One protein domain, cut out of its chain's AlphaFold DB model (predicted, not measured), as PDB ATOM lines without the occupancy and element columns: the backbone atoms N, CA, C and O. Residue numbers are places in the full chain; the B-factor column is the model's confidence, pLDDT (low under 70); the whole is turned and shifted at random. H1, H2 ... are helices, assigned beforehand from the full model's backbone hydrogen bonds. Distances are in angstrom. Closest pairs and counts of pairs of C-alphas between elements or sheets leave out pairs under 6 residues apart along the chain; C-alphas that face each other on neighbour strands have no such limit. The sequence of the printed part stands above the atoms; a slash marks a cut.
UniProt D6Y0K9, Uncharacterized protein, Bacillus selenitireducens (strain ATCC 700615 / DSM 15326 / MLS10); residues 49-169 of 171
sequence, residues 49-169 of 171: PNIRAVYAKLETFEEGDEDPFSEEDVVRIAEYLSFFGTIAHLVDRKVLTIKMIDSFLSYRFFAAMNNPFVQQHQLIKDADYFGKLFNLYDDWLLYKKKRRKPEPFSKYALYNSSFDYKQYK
ATOM      1  N   PRO A  49     -49.465  15.067  -0.986       93.06
ATOM      2  CA  PRO A  49     -49.151  14.701   0.396       93.06
ATOM      3  C   PRO A  49     -49.465  13.235   0.725       93.06
ATOM      4  O   PRO A  49     -48.721  12.621   1.487       93.06
ATOM      5  N   ASN A  50     -50.505  12.650   0.124       93.00
ATOM      6  CA  ASN A  50     -50.870  11.247   0.329       93.00
ATOM      7  C   ASN A  50     -49.814  10.315  -0.270       93.00
ATOM      8  O   ASN A  50     -49.349   9.397   0.404       93.00
ATOM      9  N   ILE A  51     -49.364  10.609  -1.495       93.56
ATOM     10  CA  ILE A  51     -48.284   9.858  -2.151       93.56
ATOM     11  C   ILE A  51     -47.002   9.929  -1.317       93.56
ATOM     12  O   ILE A  51     -46.338   8.915  -1.106       93.56
ATOM     13  N   ARG A  52     -46.661  11.114  -0.797       93.19
ATOM     14  CA  ARG A  52     -45.483  11.285   0.062       93.19
ATOM     15  C   ARG A  52     -45.587  10.530   1.378       93.19
ATOM     16  O   ARG A  52     -44.582   9.973   1.808       93.19
ATOM     17  N   ALA A  53     -46.760  10.509   2.003       94.62
ATOM     18  CA  ALA A  53     -46.977   9.779   3.247       94.62
ATOM     19  C   ALA A  53     -46.778   8.269   3.050       94.62
ATOM     20  O   ALA A  53     -46.076   7.636   3.836       94.62
ATOM     21  N   VAL A  54     -47.318   7.712   1.959       96.75
ATOM     22  CA  VAL A  54     -47.105   6.301   1.597       96.75
ATOM     23  C   VAL A  54     -45.635   6.035   1.306       96.75
ATOM     24  O   VAL A  54     -45.072   5.080   1.828       96.75
ATOM     25  N   TYR A  55     -44.982   6.901   0.527       94.88
ATOM     26  CA  TYR A  55     -43.565   6.734   0.219       94.88
ATOM     27  C   TYR A  55     -42.685   6.735   1.473       94.88
ATOM     28  O   TYR A  55     -41.814   5.883   1.596       94.88
ATOM     29  N   ALA A  56     -42.935   7.644   2.418       94.00
ATOM     30  CA  ALA A  56     -42.172   7.721   3.660       94.00
ATOM     31  C   ALA A  56     -42.285   6.430   4.484       94.00
ATOM     32  O   ALA A  56     -41.281   5.938   4.983       94.00
ATOM     33  N   LYS A  57     -43.489   5.849   4.570       95.31
ATOM     34  CA  LYS A  57     -43.706   4.559   5.239       95.31
ATOM     35  C   LYS A  57     -43.009   3.408   4.509       95.31
ATOM     36  O   LYS A  57     -42.357   2.589   5.147       95.31
ATOM     37  N   LEU A  58     -43.073   3.387   3.176       94.31
ATOM     38  CA  LEU A  58     -42.343   2.408   2.363       94.31
ATOM     39  C   LEU A  58     -40.821   2.499   2.549       94.31
ATOM     40  O   LEU A  58     -40.157   1.470   2.516       94.31
ATOM     41  N   GLU A  59     -40.263   3.698   2.743       90.44
ATOM     42  CA  GLU A  59     -38.825   3.879   3.003       90.44
ATOM     43  C   GLU A  59     -38.398   3.370   4.383       90.44
ATOM     44  O   GLU A  59     -37.253   2.952   4.541       90.44
ATOM     45  N   THR A  60     -39.296   3.394   5.371       88.62
ATOM     46  CA  THR A  60     -39.021   2.885   6.725       88.62
ATOM     47  C   THR A  60     -39.262   1.387   6.879       88.62
ATOM     48  O   THR A  60     -38.969   0.838   7.934       88.62
ATOM     49  N   PHE A  61     -39.827   0.726   5.867       88.19
ATOM     50  CA  PHE A  61     -40.092  -0.705   5.919       88.19
ATOM     51  C   PHE A  61     -38.795  -1.504   5.739       88.19
ATOM     52  O   PHE A  61     -38.191  -1.499   4.662       88.19
ATOM     53  N   GLU A  62     -38.401  -2.234   6.782       81.31
ATOM     54  CA  GLU A  62     -37.302  -3.199   6.745       81.31
ATOM     55  C   GLU A  62     -37.836  -4.640   6.736       81.31
ATOM     56  O   GLU A  62     -38.860  -4.974   7.333       81.31
ATOM     57  N   GLU A  63     -37.154  -5.530   6.010       72.12
ATOM     58  CA  GLU A  63     -37.625  -6.903   5.841       72.12
ATOM     59  C   GLU A  63     -37.573  -7.695   7.160       72.12
ATOM     60  O   GLU A  63     -36.511  -8.165   7.566       72.12
ATOM     61  N   GLY A  64     -38.736  -7.976   7.748       69.50
ATOM     62  CA  GLY A  64     -38.856  -8.742   8.996       69.50
ATOM     63  C   GLY A  64     -39.447  -7.945  10.153       69.50
ATOM     64  O   GLY A  64     -39.812  -8.560  11.155       69.50
ATOM     65  N   ASP A  65     -39.600  -6.635   9.978       78.62
ATOM     66  CA  ASP A  65     -40.288  -5.765  10.922       78.62
ATOM     67  C   ASP A  65     -41.803  -5.753  10.686       78.62
ATOM     68  O   ASP A  65     -42.315  -6.225   9.662       78.62
ATOM     69  N   GLU A  66     -42.527  -5.224  11.671       83.75
ATOM     70  CA  GLU A  66     -43.943  -4.908  11.522       83.75
ATOM     71  C   GLU A  66     -44.124  -3.844  10.433       83.75
ATOM     72  O   GLU A  66     -43.355  -2.885  10.333       83.75
ATOM     73  N   ASP A  67     -45.135  -4.033   9.589       88.88
ATOM     74  CA  ASP A  67     -45.390  -3.112   8.492       88.88
ATOM     75  C   ASP A  67     -45.871  -1.750   9.040       88.88
ATOM     76  O   ASP A  67     -46.788  -1.715   9.863       88.88
ATOM     77  N   PRO A  68     -45.289  -0.611   8.609       91.00
ATOM     78  CA  PRO A  68     -45.668   0.715   9.110       91.00
ATOM     79  C   PRO A  68     -47.062   1.186   8.649       91.00
ATOM     80  O   PRO A  68     -47.515   2.278   9.036       91.00
ATOM     81  N   PHE A  69     -47.728   0.428   7.777       95.44
ATOM     82  CA  PHE A  69     -49.080   0.713   7.313       95.44
ATOM     83  C   PHE A  69     -50.170   0.189   8.248       95.44
ATOM     84  O   PHE A  69     -50.046  -0.850   8.890       95.44
ATOM     85  N   SER A  70     -51.288   0.913   8.273       94.31
ATOM     86  CA  SER A  70     -52.539   0.473   8.892       94.31
ATOM     87  C   SER A  70     -53.701   0.587   7.903       94.31
ATOM     88  O   SER A  70     -53.557   1.127   6.802       94.31
ATOM     89  N   GLU A  71     -54.886   0.097   8.281       92.12
ATOM     90  CA  GLU A  71     -56.085   0.176   7.431       92.12
ATOM     91  C   GLU A  71     -56.451   1.618   7.026       92.12
ATOM     92  O   GLU A  71     -57.027   1.841   5.962       92.12
ATOM     93  N   GLU A  72     -56.057   2.618   7.821       94.12
ATOM     94  CA  GLU A  72     -56.283   4.036   7.517       94.12
ATOM     95  C   GLU A  72     -55.489   4.525   6.293       94.12
ATOM     96  O   GLU A  72     -55.840   5.535   5.677       94.12
ATOM     97  N   ASP A  73     -54.423   3.817   5.910       96.31
ATOM     98  CA  ASP A  73     -53.580   4.186   4.774       96.31
ATOM     99  C   ASP A  73     -54.071   3.621   3.443       96.31
ATOM    100  O   ASP A  73     -53.602   4.068   2.398       96.31
ATOM    101  N   VAL A  74     -55.030   2.691   3.450       95.19
ATOM    102  CA  VAL A  74     -55.510   1.974   2.253       95.19
ATOM    103  C   VAL A  74     -55.889   2.935   1.121       95.19
ATOM    104  O   VAL A  74     -55.480   2.736  -0.021       95.19
ATOM    105  N   VAL A  75     -56.587   4.033   1.435       95.00
ATOM    106  CA  VAL A  75     -56.962   5.059   0.442       95.00
ATOM    107  C   VAL A  75     -55.729   5.761  -0.136       95.00
ATOM    108  O   VAL A  75     -55.631   5.952  -1.347       95.00
ATOM    109  N   ARG A  76     -54.749   6.109   0.706       96.88
ATOM    110  CA  ARG A  76     -53.508   6.753   0.246       96.88
ATOM    111  C   ARG A  76     -52.673   5.796  -0.599       96.88
ATOM    112  O   ARG A  76     -52.063   6.222  -1.577       96.88
ATOM    113  N   ILE A  77     -52.658   4.510  -0.248       97.56
ATOM    114  CA  ILE A  77     -51.987   3.461  -1.022       97.56
ATOM    115  C   ILE A  77     -52.655   3.327  -2.392       97.56
ATOM    116  O   ILE A  77     -51.948   3.299  -3.398       97.56
ATOM    117  N   ALA A  78     -53.988   3.321  -2.466       95.81
ATOM    118  CA  ALA A  78     -54.706   3.294  -3.740       95.81
ATOM    119  C   ALA A  78     -54.330   4.491  -4.637       95.81
ATOM    120  O   ALA A  78     -54.076   4.321  -5.831       95.81
ATOM    121  N   GLU A  79     -54.211   5.698  -4.071       95.25
ATOM    122  CA  GLU A  79     -53.727   6.883  -4.799       95.25
ATOM    123  C   GLU A  79     -52.268   6.730  -5.263       95.25
ATOM    124  O   GLU A  79     -51.932   7.061  -6.404       95.25
ATOM    125  N   TYR A  80     -51.400   6.184  -4.409       97.19
ATOM    126  CA  TYR A  80     -50.005   5.894  -4.740       97.19
ATOM    127  C   TYR A  80     -49.884   4.885  -5.891       97.19
ATOM    128  O   TYR A  80     -49.118   5.092  -6.836       97.19
ATOM    129  N   LEU A  81     -50.673   3.812  -5.859       97.44
ATOM    130  CA  LEU A  81     -50.739   2.820  -6.931       97.44
ATOM    131  C   LEU A  81     -51.341   3.417  -8.211       97.44
ATOM    132  O   LEU A  81     -50.850   3.131  -9.301       97.44
ATOM    133  N   SER A  82     -52.326   4.310  -8.100       94.81
ATOM    134  CA  SER A  82     -52.933   5.014  -9.243       94.81
ATOM    135  C   SER A  82     -51.936   5.916  -9.977       94.81
ATOM    136  O   SER A  82     -51.957   5.998 -11.212       94.81
ATOM    137  N   PHE A  83     -51.000   6.542  -9.252       95.06
ATOM    138  CA  PHE A  83     -49.870   7.241  -9.871       95.06
ATOM    139  C   PHE A  83     -49.065   6.292 -10.770       95.06
ATOM    140  O   PHE A  83     -48.831   6.599 -11.941       95.06
ATOM    141  N   PHE A  84     -48.711   5.102 -10.278       96.31
ATOM    142  CA  PHE A  84     -48.030   4.098 -11.098       96.31
ATOM    143  C   PHE A  84     -48.923   3.503 -12.190       96.31
ATOM    144  O   PHE A  84     -48.408   3.157 -13.250       96.31
ATOM    145  N   GLY A  85     -50.241   3.459 -11.999       95.62
ATOM    146  CA  GLY A  85     -51.201   3.072 -13.035       95.62
ATOM    147  C   GLY A  85     -51.128   4.019 -14.231       95.62
ATOM    148  O   GLY A  85     -51.059   3.582 -15.380       95.62
ATOM    149  N   THR A  86     -51.001   5.322 -13.970       93.50
ATOM    150  CA  THR A  86     -50.762   6.329 -15.015       93.50
ATOM    151  C   THR A  86     -49.447   6.063 -15.754       93.50
ATOM    152  O   THR A  86     -49.405   6.105 -16.984       93.50
ATOM    153  N   ILE A  87     -48.376   5.720 -15.032       94.12
ATOM    154  CA  ILE A  87     -47.094   5.336 -15.646       94.12
ATOM    155  C   ILE A  87     -47.243   4.073 -16.500       94.12
ATOM    156  O   ILE A  87     -46.751   4.046 -17.630       94.12
ATOM    157  N   ALA A  88     -47.954   3.058 -16.006       96.06
ATOM    158  CA  ALA A  88     -48.205   1.816 -16.725       96.06
ATOM    159  C   ALA A  88     -48.930   2.079 -18.052       96.06
ATOM    160  O   ALA A  88     -48.480   1.608 -19.092       96.06
ATOM    161  N   HIS A  89     -49.967   2.925 -18.052       94.12
ATOM    162  CA  HIS A  89     -50.650   3.357 -19.277       94.12
ATOM    163  C   HIS A  89     -49.714   4.046 -20.281       94.12
ATOM    164  O   HIS A  89     -49.824   3.832 -21.489       94.12
ATOM    165  N   LEU A  90     -48.797   4.893 -19.810       92.50
ATOM    166  CA  LEU A  90     -47.862   5.600 -20.688       92.50
ATOM    167  C   LEU A  90     -46.789   4.668 -21.273       92.50
ATOM    168  O   LEU A  90     -46.390   4.846 -22.428       92.50
ATOM    169  N   VAL A  91     -46.341   3.669 -20.509       93.88
ATOM    170  CA  VAL A  91     -45.420   2.622 -20.984       93.88
ATOM    171  C   VAL A  91     -46.107   1.698 -21.989       93.88
ATOM    172  O   VAL A  91     -45.543   1.403 -23.046       93.88
ATOM    173  N   ASP A  92     -47.342   1.294 -21.702       93.25
ATOM    174  CA  ASP A  92     -48.180   0.469 -22.574       93.25
ATOM    175  C   ASP A  92     -48.361   1.132 -23.951       93.25
ATOM    176  O   ASP A  92     -48.011   0.566 -24.990       93.25
ATOM    177  N   ARG A  93     -48.715   2.424 -23.955       92.00
ATOM    178  CA  ARG A  93     -48.853   3.255 -25.167       92.00
ATOM    179  C   ARG A  93     -47.530   3.632 -25.848       92.00
ATOM    180  O   ARG A  93     -47.549   4.407 -26.802       92.00
ATOM    181  N   LYS A  94     -46.388   3.132 -25.361       90.19
ATOM    182  CA  LYS A  94     -45.030   3.437 -25.860       90.19
ATOM    183  C   LYS A  94     -44.678   4.930 -25.854       90.19
ATOM    184  O   LYS A  94     -43.769   5.354 -26.564       90.19
ATOM    185  N   VAL A  95     -45.369   5.721 -25.032       87.19
ATOM    186  CA  VAL A  95     -45.031   7.129 -24.775       87.19
ATOM    187  C   VAL A  95     -43.804   7.204 -23.870       87.19
ATOM    188  O   VAL A  95     -42.950   8.068 -24.050       87.19
ATOM    189  N   LEU A  96     -43.696   6.263 -22.929       87.44
ATOM    190  CA  LEU A  96     -42.543   6.093 -22.056       87.44
ATOM    191  C   LEU A  96     -41.896   4.736 -22.262       87.44
ATOM    192  O   LEU A  96     -42.528   3.761 -22.660       87.44
ATOM    193  N   THR A  97     -40.616   4.667 -21.922       91.25
ATOM    194  CA  THR A  97     -39.890   3.402 -21.845       91.25
ATOM    195  C   THR A  97     -39.418   3.174 -20.419       91.25
ATOM    196  O   THR A  97     -39.058   4.128 -19.729       91.25
ATOM    197  N   ILE A  98     -39.331   1.908 -20.001       94.56
ATOM    198  CA  ILE A  98     -38.762   1.539 -18.694       94.56
ATOM    199  C   ILE A  98     -37.378   2.170 -18.499       94.56
ATOM    200  O   ILE A  98     -37.066   2.661 -17.422       94.56
ATOM    201  N   LYS A  99     -36.560   2.237 -19.561       92.19
ATOM    202  CA  LYS A  99     -35.230   2.856 -19.517       92.19
ATOM    203  C   LYS A  99     -35.265   4.304 -19.018       92.19
ATOM    204  O   LYS A  99     -34.372   4.673 -18.262       92.19
ATOM    205  N   MET A 100     -36.247   5.094 -19.455       88.31
ATOM    206  CA  MET A 100     -36.369   6.502 -19.061       88.31
ATOM    207  C   MET A 100     -36.664   6.617 -17.566       88.31
ATOM    208  O   MET A 100     -36.050   7.429 -16.893       88.31
ATOM    209  N   ILE A 101     -37.560   5.776 -17.044       91.19
ATOM    210  CA  ILE A 101     -38.086   5.885 -15.675       91.19
ATOM    211  C   ILE A 101     -37.321   5.057 -14.626       91.19
ATOM    212  O   ILE A 101     -37.468   5.289 -13.428       91.19
ATOM    213  N   ASP A 102     -36.482   4.107 -15.047       92.94
ATOM    214  CA  ASP A 102     -35.774   3.173 -14.159       92.94
ATOM    215  C   ASP A 102     -34.936   3.872 -13.083       92.94
ATOM    216  O   ASP A 102     -34.967   3.465 -11.925       92.94
ATOM    217  N   SER A 103     -34.210   4.934 -13.436       87.19
ATOM    218  CA  SER A 103     -33.272   5.593 -12.518       87.19
ATOM    219  C   SER A 103     -33.940   6.323 -11.354       87.19
ATOM    220  O   SER A 103     -33.285   6.515 -10.334       87.19
ATOM    221  N   PHE A 104     -35.212   6.718 -11.473       84.75
ATOM    222  CA  PHE A 104     -35.887   7.522 -10.447       84.75
ATOM    223  C   PHE A 104     -37.202   6.925  -9.938       84.75
ATOM    224  O   PHE A 104     -37.630   7.278  -8.843       84.75
ATOM    225  N   LEU A 105     -37.843   6.004 -10.661       92.56
ATOM    226  CA  LEU A 105     -39.073   5.354 -10.193       92.56
ATOM    227  C   LEU A 105     -38.884   3.906  -9.765       92.56
ATOM    228  O   LEU A 105     -39.736   3.403  -9.042       92.56
ATOM    229  N   SER A 106     -37.790   3.236 -10.154       94.25
ATOM    230  CA  SER A 106     -37.656   1.801  -9.892       94.25
ATOM    231  C   SER A 106     -37.783   1.467  -8.409       94.25
ATOM    232  O   SER A 106     -38.597   0.623  -8.059       94.25
ATOM    233  N   TYR A 107     -37.012   2.121  -7.539       93.50
ATOM    234  CA  TYR A 107     -37.061   1.838  -6.105       93.50
ATOM    235  C   TYR A 107     -38.473   2.051  -5.538       93.50
ATOM    236  O   TYR A 107     -39.026   1.158  -4.913       93.50
ATOM    237  N   ARG A 108     -39.089   3.190  -5.870       94.31
ATOM    238  CA  ARG A 108     -40.428   3.600  -5.418       94.31
ATOM    239  C   ARG A 108     -41.534   2.638  -5.849       94.31
ATOM    240  O   ARG A 108     -42.465   2.389  -5.088       94.31
ATOM    241  N   PHE A 109     -41.429   2.128  -7.073       96.69
ATOM    242  CA  PHE A 109     -42.375   1.178  -7.640       96.69
ATOM    243  C   PHE A 109     -42.254  -0.189  -6.968       96.69
ATOM    244  O   PHE A 109     -43.241  -0.715  -6.465       96.69
ATOM    245  N   PHE A 110     -41.038  -0.746  -6.912       96.38
ATOM    246  CA  PHE A 110     -40.816  -2.063  -6.313       96.38
ATOM    247  C   PHE A 110     -41.048  -2.060  -4.802       96.38
ATOM    248  O   PHE A 110     -41.561  -3.049  -4.298       96.38
ATOM    249  N   ALA A 111     -40.765  -0.956  -4.101       94.81
ATOM    250  CA  ALA A 111     -41.114  -0.811  -2.691       94.81
ATOM    251  C   ALA A 111     -42.610  -1.060  -2.459       94.81
ATOM    252  O   ALA A 111     -42.960  -1.825  -1.576       94.81
ATOM    253  N   ALA A 112     -43.493  -0.494  -3.290       96.69
ATOM    254  CA  ALA A 112     -44.931  -0.729  -3.163       96.69
ATOM    255  C   ALA A 112     -45.359  -2.117  -3.658       96.69
ATOM    256  O   ALA A 112     -46.094  -2.816  -2.968       96.69
ATOM    257  N   MET A 113     -44.894  -2.537  -4.840       97.06
ATOM    258  CA  MET A 113     -45.316  -3.815  -5.436       97.06
ATOM    259  C   MET A 113     -44.857  -5.032  -4.627       97.06
ATOM    260  O   MET A 113     -45.529  -6.061  -4.641       97.06
ATOM    261  N   ASN A 114     -43.738  -4.908  -3.915       95.12
ATOM    262  CA  ASN A 114     -43.162  -5.950  -3.071       95.12
ATOM    263  C   ASN A 114     -43.380  -5.665  -1.572       95.12
ATOM    264  O   ASN A 114     -42.676  -6.229  -0.742       95.12
ATOM    265  N   ASN A 115     -44.323  -4.798  -1.190       94.62
ATOM    266  CA  ASN A 115     -44.686  -4.622   0.216       94.62
ATOM    267  C   ASN A 115     -45.855  -5.566   0.590       94.62
ATOM    268  O   ASN A 115     -46.891  -5.536  -0.084       94.62
ATOM    269  N   PRO A 116     -45.732  -6.397   1.646       93.75
ATOM    270  CA  PRO A 116     -46.772  -7.355   2.027       93.75
ATOM    271  C   PRO A 116     -48.127  -6.722   2.357       93.75
ATOM    272  O   PRO A 116     -49.158  -7.255   1.939       93.75
ATOM    273  N   PHE A 117     -48.149  -5.588   3.065       95.19
ATOM    274  CA  PHE A 117     -49.397  -4.910   3.413       95.19
ATOM    275  C   PHE A 117     -50.115  -4.400   2.163       95.19
ATOM    276  O   PHE A 117     -51.305  -4.676   1.980       95.19
ATOM    277  N   VAL A 118     -49.385  -3.730   1.264       96.62
ATOM    278  CA  VAL A 118     -49.893  -3.253  -0.032       96.62
ATOM    279  C   VAL A 118     -50.420  -4.417  -0.870       96.62
ATOM    280  O   VAL A 118     -51.489  -4.310  -1.475       96.62
ATOM    281  N   GLN A 119     -49.721  -5.554  -0.887       95.62
ATOM    282  CA  GLN A 119     -50.200  -6.742  -1.588       95.62
ATOM    283  C   GLN A 119     -51.533  -7.234  -1.023       95.62
ATOM    284  O   GLN A 119     -52.504  -7.351  -1.766       95.62
ATOM    285  N   GLN A 120     -51.608  -7.479   0.284       94.81
ATOM    286  CA  GLN A 120     -52.796  -8.058   0.917       94.81
ATOM    287  C   GLN A 120     -54.022  -7.142   0.839       94.81
ATOM    288  O   GLN A 120     -55.129  -7.623   0.602       94.81
ATOM    289  N   HIS A 121     -53.834  -5.832   1.004       95.56
ATOM    290  CA  HIS A 121     -54.942  -4.881   1.136       95.56
ATOM    291  C   HIS A 121     -55.329  -4.189  -0.171       95.56
ATOM    292  O   HIS A 121     -56.380  -3.548  -0.209       95.56
ATOM    293  N   GLN A 122     -54.507  -4.291  -1.219       95.56
ATOM    294  CA  GLN A 122     -54.773  -3.684  -2.525       95.56
ATOM    295  C   GLN A 122     -54.522  -4.666  -3.670       95.56
ATOM    296  O   GLN A 122     -55.473  -5.110  -4.304       95.56
ATOM    297  N   LEU A 123     -53.267  -5.042  -3.937       96.25
ATOM    298  CA  LEU A 123     -52.926  -5.737  -5.191       96.25
ATOM    299  C   LEU A 123     -53.578  -7.121  -5.322       96.25
ATOM    300  O   LEU A 123     -53.904  -7.528  -6.429       96.25
ATOM    301  N   ILE A 124     -53.765  -7.845  -4.220       94.81
ATOM    302  CA  ILE A 124     -54.428  -9.157  -4.200       94.81
ATOM    303  C   ILE A 124     -55.941  -8.981  -4.076       94.81
ATOM    304  O   ILE A 124     -56.700  -9.607  -4.811       94.81
ATOM    305  N   LYS A 125     -56.379  -8.130  -3.139       92.94
ATOM    306  CA  LYS A 125     -57.799  -7.918  -2.835       92.94
ATOM    307  C   LYS A 125     -58.576  -7.365  -4.031       92.94
ATOM    308  O   LYS A 125     -59.672  -7.837  -4.307       92.94
ATOM    309  N   ASP A 126     -57.981  -6.414  -4.742       93.62
ATOM    310  CA  ASP A 126     -58.583  -5.672  -5.851       93.62
ATOM    311  C   ASP A 126     -57.828  -5.945  -7.169       93.62
ATOM    312  O   ASP A 126     -57.678  -5.069  -8.023       93.62
ATOM    313  N   ALA A 127     -57.318  -7.171  -7.334       94.12
ATOM    314  CA  ALA A 127     -56.406  -7.558  -8.411       94.12
ATOM    315  C   ALA A 127     -56.895  -7.225  -9.830       94.12
ATOM    316  O   ALA A 127     -56.092  -6.813 -10.670       94.12
ATOM    317  N   ASP A 128     -58.200  -7.352 -10.087       92.75
ATOM    318  CA  ASP A 128     -58.816  -7.048 -11.384       92.75
ATOM    319  C   ASP A 128     -58.596  -5.590 -11.830       92.75
ATOM    320  O   ASP A 128     -58.577  -5.305 -13.026       92.75
ATOM    321  N   TYR A 129     -58.380  -4.661 -10.892       92.75
ATOM    322  CA  TYR A 129     -58.140  -3.244 -11.187       92.75
ATOM    323  C   TYR A 129     -56.668  -2.917 -11.466       92.75
ATOM    324  O   TYR A 129     -56.356  -1.837 -11.972       92.75
ATOM    325  N   PHE A 130     -55.748  -3.828 -11.141       95.12
ATOM    326  CA  PHE A 130     -54.304  -3.586 -11.191       95.12
ATOM    327  C   PHE A 130     -53.591  -4.343 -12.319       95.12
ATOM    328  O   PHE A 130     -52.358  -4.381 -12.359       95.12
ATOM    329  N   GLY A 131     -54.332  -4.873 -13.295       95.44
ATOM    330  CA  GLY A 131     -53.777  -5.633 -14.417       95.44
ATOM    331  C   GLY A 131     -52.662  -4.912 -15.182       95.44
ATOM    332  O   GLY A 131     -51.621  -5.513 -15.472       95.44
ATOM    333  N   LYS A 132     -52.794  -3.602 -15.439       95.25
ATOM    334  CA  LYS A 132     -51.689  -2.811 -16.025       95.25
ATOM    335  C   LYS A 132     -50.465  -2.683 -15.123       95.25
ATOM    336  O   LYS A 132     -49.352  -2.642 -15.646       95.25
ATOM    337  N   LEU A 133     -50.629  -2.624 -13.799       97.56
ATOM    338  CA  LEU A 133     -49.485  -2.601 -12.882       97.56
ATOM    339  C   LEU A 133     -48.721  -3.921 -12.924       97.56
ATOM    340  O   LEU A 133     -47.493  -3.907 -12.908       97.56
ATOM    341  N   PHE A 134     -49.425  -5.045 -13.043       97.75
ATOM    342  CA  PHE A 134     -48.799  -6.356 -13.205       97.75
ATOM    343  C   PHE A 134     -48.034  -6.484 -14.526       97.75
ATOM    344  O   PHE A 134     -46.918  -7.004 -14.539       97.75
ATOM    345  N   ASN A 135     -48.572  -5.941 -15.621       96.75
ATOM    346  CA  ASN A 135     -47.837  -5.838 -16.886       96.75
ATOM    347  C   ASN A 135     -46.573  -4.987 -16.739       96.75
ATOM    348  O   ASN A 135     -45.489  -5.402 -17.149       96.75
ATOM    349  N   LEU A 136     -46.703  -3.812 -16.109       97.56
ATOM    350  CA  LEU A 136     -45.575  -2.925 -15.844       97.56
ATOM    351  C   LEU A 136     -44.512  -3.619 -14.979       97.56
ATOM    352  O   LEU A 136     -43.323  -3.472 -15.249       97.56
ATOM    353  N   TYR A 137     -44.930  -4.390 -13.977       97.56
ATOM    354  CA  TYR A 137     -44.052  -5.160 -13.101       97.56
ATOM    355  C   TYR A 137     -43.225  -6.189 -13.879       97.56
ATOM    356  O   TYR A 137     -41.995  -6.159 -13.801       97.56
ATOM    357  N   ASP A 138     -43.867  -7.014 -14.711       96.31
ATOM    358  CA  ASP A 138     -43.189  -7.996 -15.571       96.31
ATOM    359  C   ASP A 138     -42.202  -7.336 -16.549       96.31
ATOM    360  O   ASP A 138     -41.045  -7.765 -16.674       96.31
ATOM    361  N   ASP A 139     -42.628  -6.263 -17.220       96.50
ATOM    362  CA  ASP A 139     -41.790  -5.515 -18.160       96.50
ATOM    363  C   ASP A 139     -40.547  -4.935 -17.468       96.50
ATOM    364  O   ASP A 139     -39.430  -4.972 -18.009       96.50
ATOM    365  N   TRP A 140     -40.713  -4.425 -16.246       97.25
ATOM    366  CA  TRP A 140     -39.628  -3.830 -15.472       97.25
ATOM    367  C   TRP A 140     -38.672  -4.880 -14.907       97.25
ATOM    368  O   TRP A 140     -37.451  -4.686 -14.959       97.25
ATOM    369  N   LEU A 141     -39.189  -6.019 -14.437       96.69
ATOM    370  CA  LEU A 141     -38.381  -7.173 -14.036       96.69
ATOM    371  C   LEU A 141     -37.537  -7.684 -15.204       96.69
ATOM    372  O   LEU A 141     -36.323  -7.874 -15.070       96.69
ATOM    373  N   LEU A 142     -38.142  -7.839 -16.384       96.62
ATOM    374  CA  LEU A 142     -37.434  -8.258 -17.590       96.62
ATOM    375  C   LEU A 142     -36.329  -7.262 -17.964       96.62
ATOM    376  O   LEU A 142     -35.214  -7.670 -18.314       96.62
ATOM    377  N   TYR A 143     -36.613  -5.962 -17.877       97.06
ATOM    378  CA  TYR A 143     -35.627  -4.910 -18.105       97.06
ATOM    379  C   TYR A 143     -34.443  -5.008 -17.127       97.06
ATOM    380  O   TYR A 143     -33.286  -5.006 -17.566       97.06
ATOM    381  N   LYS A 144     -34.706  -5.155 -15.822       95.88
ATOM    382  CA  LYS A 144     -33.666  -5.307 -14.789       95.88
ATOM    383  C   LYS A 144     -32.820  -6.554 -15.012       95.88
ATOM    384  O   LYS A 144     -31.591  -6.449 -15.039       95.88
ATOM    385  N   LYS A 145     -33.459  -7.699 -15.277       95.62
ATOM    386  CA  LYS A 145     -32.791  -8.978 -15.566       95.62
ATOM    387  C   LYS A 145     -31.843  -8.862 -16.758       95.62
ATOM    388  O   LYS A 145     -30.673  -9.227 -16.651       95.62
ATOM    389  N   LYS A 146     -32.301  -8.276 -17.872       96.94
ATOM    390  CA  LYS A 146     -31.472  -8.042 -19.075       96.94
ATOM    391  C   LYS A 146     -30.258  -7.148 -18.804       96.94
ATOM    392  O   LYS A 146     -29.269  -7.229 -19.526       96.94
ATOM    393  N   ARG A 147     -30.322  -6.290 -17.784       96.19
ATOM    394  CA  ARG A 147     -29.252  -5.360 -17.396       96.19
ATOM    395  C   ARG A 147     -28.480  -5.789 -16.149       96.19
ATOM    396  O   ARG A 147     -27.642  -5.016 -15.699       96.19
ATOM    397  N   ARG A 148     -28.741  -6.989 -15.611       95.00
ATOM    398  CA  ARG A 148     -28.147  -7.498 -14.360       95.00
ATOM    399  C   ARG A 148     -28.279  -6.504 -13.197       95.00
ATOM    400  O   ARG A 148     -27.373  -6.376 -12.380       95.00
ATOM    401  N   LYS A 149     -29.390  -5.765 -13.152       92.50
ATOM    402  CA  LYS A 149     -29.706  -4.855 -12.047       92.50
ATOM    403  C   LYS A 149     -30.478  -5.606 -10.963       92.50
ATOM    404  O   LYS A 149     -31.323  -6.426 -11.322       92.50
ATOM    405  N   PRO A 150     -30.244  -5.302  -9.676       91.25
ATOM    406  CA  PRO A 150     -31.019  -5.894  -8.602       91.25
ATOM    407  C   PRO A 150     -32.477  -5.428  -8.650       91.25
ATOM    408  O   PRO A 150     -32.799  -4.302  -9.069       91.25
ATOM    409  N   GLU A 151     -33.349  -6.322  -8.207       89.44
ATOM    410  CA  GLU A 151     -34.732  -6.033  -7.866       89.44
ATOM    411  C   GLU A 151     -34.801  -5.608  -6.391       89.44
ATOM    412  O   GLU A 151     -34.386  -6.376  -5.522       89.44
ATOM    413  N   PRO A 152     -35.290  -4.394  -6.089       87.44
ATOM    414  CA  PRO A 152     -35.536  -3.978  -4.711       87.44
ATOM    415  C   PRO A 152     -36.581  -4.876  -4.031       87.44
ATOM    416  O   PRO A 152     -37.579  -5.229  -4.656       87.44
ATOM    417  N   PHE A 153     -36.378  -5.207  -2.752       85.75
ATOM    418  CA  PHE A 153     -37.358  -5.929  -1.919       85.75
ATOM    419  C   PHE A 153     -37.795  -7.296  -2.482       85.75
ATOM    420  O   PHE A 153     -38.933  -7.728  -2.315       85.75
ATOM    421  N   SER A 154     -36.897  -7.992  -3.189       88.38
ATOM    422  CA  SER A 154     -37.223  -9.236  -3.909       88.38
ATOM    423  C   SER A 154     -37.699 -10.403  -3.026       88.38
ATOM    424  O   SER A 154     -38.273 -11.360  -3.545       88.38
ATOM    425  N   LYS A 155     -37.498 -10.347  -1.700       88.31
ATOM    426  CA  LYS A 155     -37.983 -11.372  -0.760       88.31
ATOM    427  C   LYS A 155     -39.502 -11.514  -0.826       88.31
ATOM    428  O   LYS A 155     -40.014 -12.629  -0.914       88.31
ATOM    429  N   TYR A 156     -40.200 -10.384  -0.869       89.69
ATOM    430  CA  TYR A 156     -41.657 -10.292  -0.932       89.69
ATOM    431  C   TYR A 156     -42.163 -10.051  -2.359       89.69
ATOM    432  O   TYR A 156     -43.255  -9.521  -2.559       89.69
ATOM    433  N   ALA A 157     -41.372 -10.418  -3.370       91.50
ATOM    434  CA  ALA A 157     -41.779 -10.286  -4.759       91.50
ATOM    435  C   ALA A 157     -43.106 -11.006  -5.033       91.50
ATOM    436  O   ALA A 157     -43.344 -12.106  -4.532       91.50
ATOM    437  N   LEU A 158     -43.950 -10.423  -5.890       89.44
ATOM    438  CA  LEU A 158     -45.268 -10.982  -6.226       89.44
ATOM    439  C   LEU A 158     -45.186 -12.425  -6.742       89.44
ATOM    440  O   LEU A 158     -46.060 -13.239  -6.457       89.44
ATOM    441  N   TYR A 159     -44.113 -12.768  -7.463       88.19
ATOM    442  CA  TYR A 159     -43.895 -14.120  -7.985       88.19
ATOM    443  C   TYR A 159     -43.466 -15.148  -6.921       88.19
ATOM    444  O   TYR A 159     -43.424 -16.336  -7.234       88.19
ATOM    445  N   ASN A 160     -43.139 -14.715  -5.699       86.62
ATOM    446  CA  ASN A 160     -42.901 -15.595  -4.550       86.62
ATOM    447  C   ASN A 160     -44.180 -15.851  -3.739       86.62
ATOM    448  O   ASN A 160     -44.185 -16.719  -2.867       86.62
ATOM    449  N   SER A 161     -45.248 -15.085  -3.981       82.69
ATOM    450  CA  SER A 161     -46.518 -15.256  -3.282       82.69
ATOM    451  C   SER A 161     -47.283 -16.480  -3.806       82.69
ATOM    452  O   SER A 161     -47.079 -16.925  -4.936       82.69
ATOM    453  N   SER A 162     -48.202 -17.021  -3.002       84.00
ATOM    454  CA  SER A 162     -49.157 -18.045  -3.462       84.00
ATOM    455  C   SER A 162     -50.218 -17.485  -4.419       84.00
ATOM    456  O   SER A 162     -50.985 -18.250  -5.004       84.00
ATOM    457  N   PHE A 163     -50.277 -16.162  -4.570       89.81
ATOM    458  CA  PHE A 163     -51.199 -15.469  -5.448       89.81
ATOM    459  C   PHE A 163     -50.654 -15.427  -6.881       89.81
ATOM    460  O   PHE A 163     -49.621 -14.817  -7.164       89.81
ATOM    461  N   ASP A 164     -51.376 -16.050  -7.816       92.12
ATOM    462  CA  ASP A 164     -51.028 -15.989  -9.235       92.12
ATOM    463  C   ASP A 164     -51.539 -14.688  -9.867       92.12
ATOM    464  O   ASP A 164     -52.606 -14.645 -10.482       92.12
ATOM    465  N   TYR A 165     -50.760 -13.614  -9.731       92.62
ATOM    466  CA  TYR A 165     -51.085 -12.313 -10.326       92.62
ATOM    467  C   TYR A 165     -51.108 -12.338 -11.865       92.62
ATOM    468  O   TYR A 165     -51.663 -11.436 -12.495       92.62
ATOM    469  N   LYS A 166     -50.521 -13.360 -12.508       92.31
ATOM    470  CA  LYS A 166     -50.403 -13.409 -13.973       92.31
ATOM    471  C   LYS A 166     -51.752 -13.563 -14.664       92.31
ATOM    472  O   LYS A 166     -51.867 -13.133 -15.809       92.31
ATOM    473  N   GLN A 167     -52.746 -14.147 -13.992       94.00
ATOM    474  CA  GLN A 167     -54.104 -14.291 -14.532       94.00
ATOM    475  C   GLN A 167     -54.859 -12.954 -14.616       94.00
ATOM    476  O   GLN A 167     -55.762 -12.824 -15.435       94.00
ATOM    477  N   TYR A 168     -54.453 -11.960 -13.818       93.56
ATOM    478  CA  TYR A 168     -55.071 -10.631 -13.750       93.56
ATOM    479  C   TYR A 168     -54.418  -9.617 -14.689       93.56
ATOM    480  O   TYR A 168     -54.831  -8.463 -14.761       93.56
ATOM    481  N   LYS A 169     -53.374 -10.023 -15.415       91.44
ATOM    482  CA  LYS A 169     -52.716  -9.164 -16.395       91.44
ATOM    483  C   LYS A 169     -53.672  -8.792 -17.521       91.44
ATOM    484  O   LYS A 169     -54.317  -9.653 -18.120       91.44
TER     485      LYS A 169
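This is residues 49 to 169 of the 171 residues of an uncharacterized protein of Bacillus selenitireducens (strain ATCC 700615 / DSM 15326 / MLS10) (UniProt D6Y0K9). The long helix H2 makes one side of a cluster; H1 and H5 lead away from its first and second halves, H4 packs on its first half, and kinked H3 folds back between H1 and H5. Small H6 packs on H5's beginning. The printed part has 121 residues with six named helices, H1 to H6 in chain order, and no named strand. It is all helix and compact, with a radius of gyration of the C-alphas of 13.5 A and spans of 35 by 31 by 27 A.

H2, residues 71 to 92, touches H1, residues 49 to 60, about perpendicular at 82 degrees; closest C-alphas Ile 51 and Tyr 80, 5.0 A. H2 touches H5, residues 131 to 146, at a steep tilt of 66 degrees; closest C-alphas Ala 88 and Leu 136, 5.5 A. Every O i to N i+4 pair is within hydrogen-bond range in H1 and H5; in H2, 16 of 18.

H1 begins at C-alpha 49 (-49.151, 14.701, 0.396). H2 spans 31.0 A.

The printed part has no cut. The H5 to H6 link is long, 18 residues. Residue 64 is under pLDDT 70.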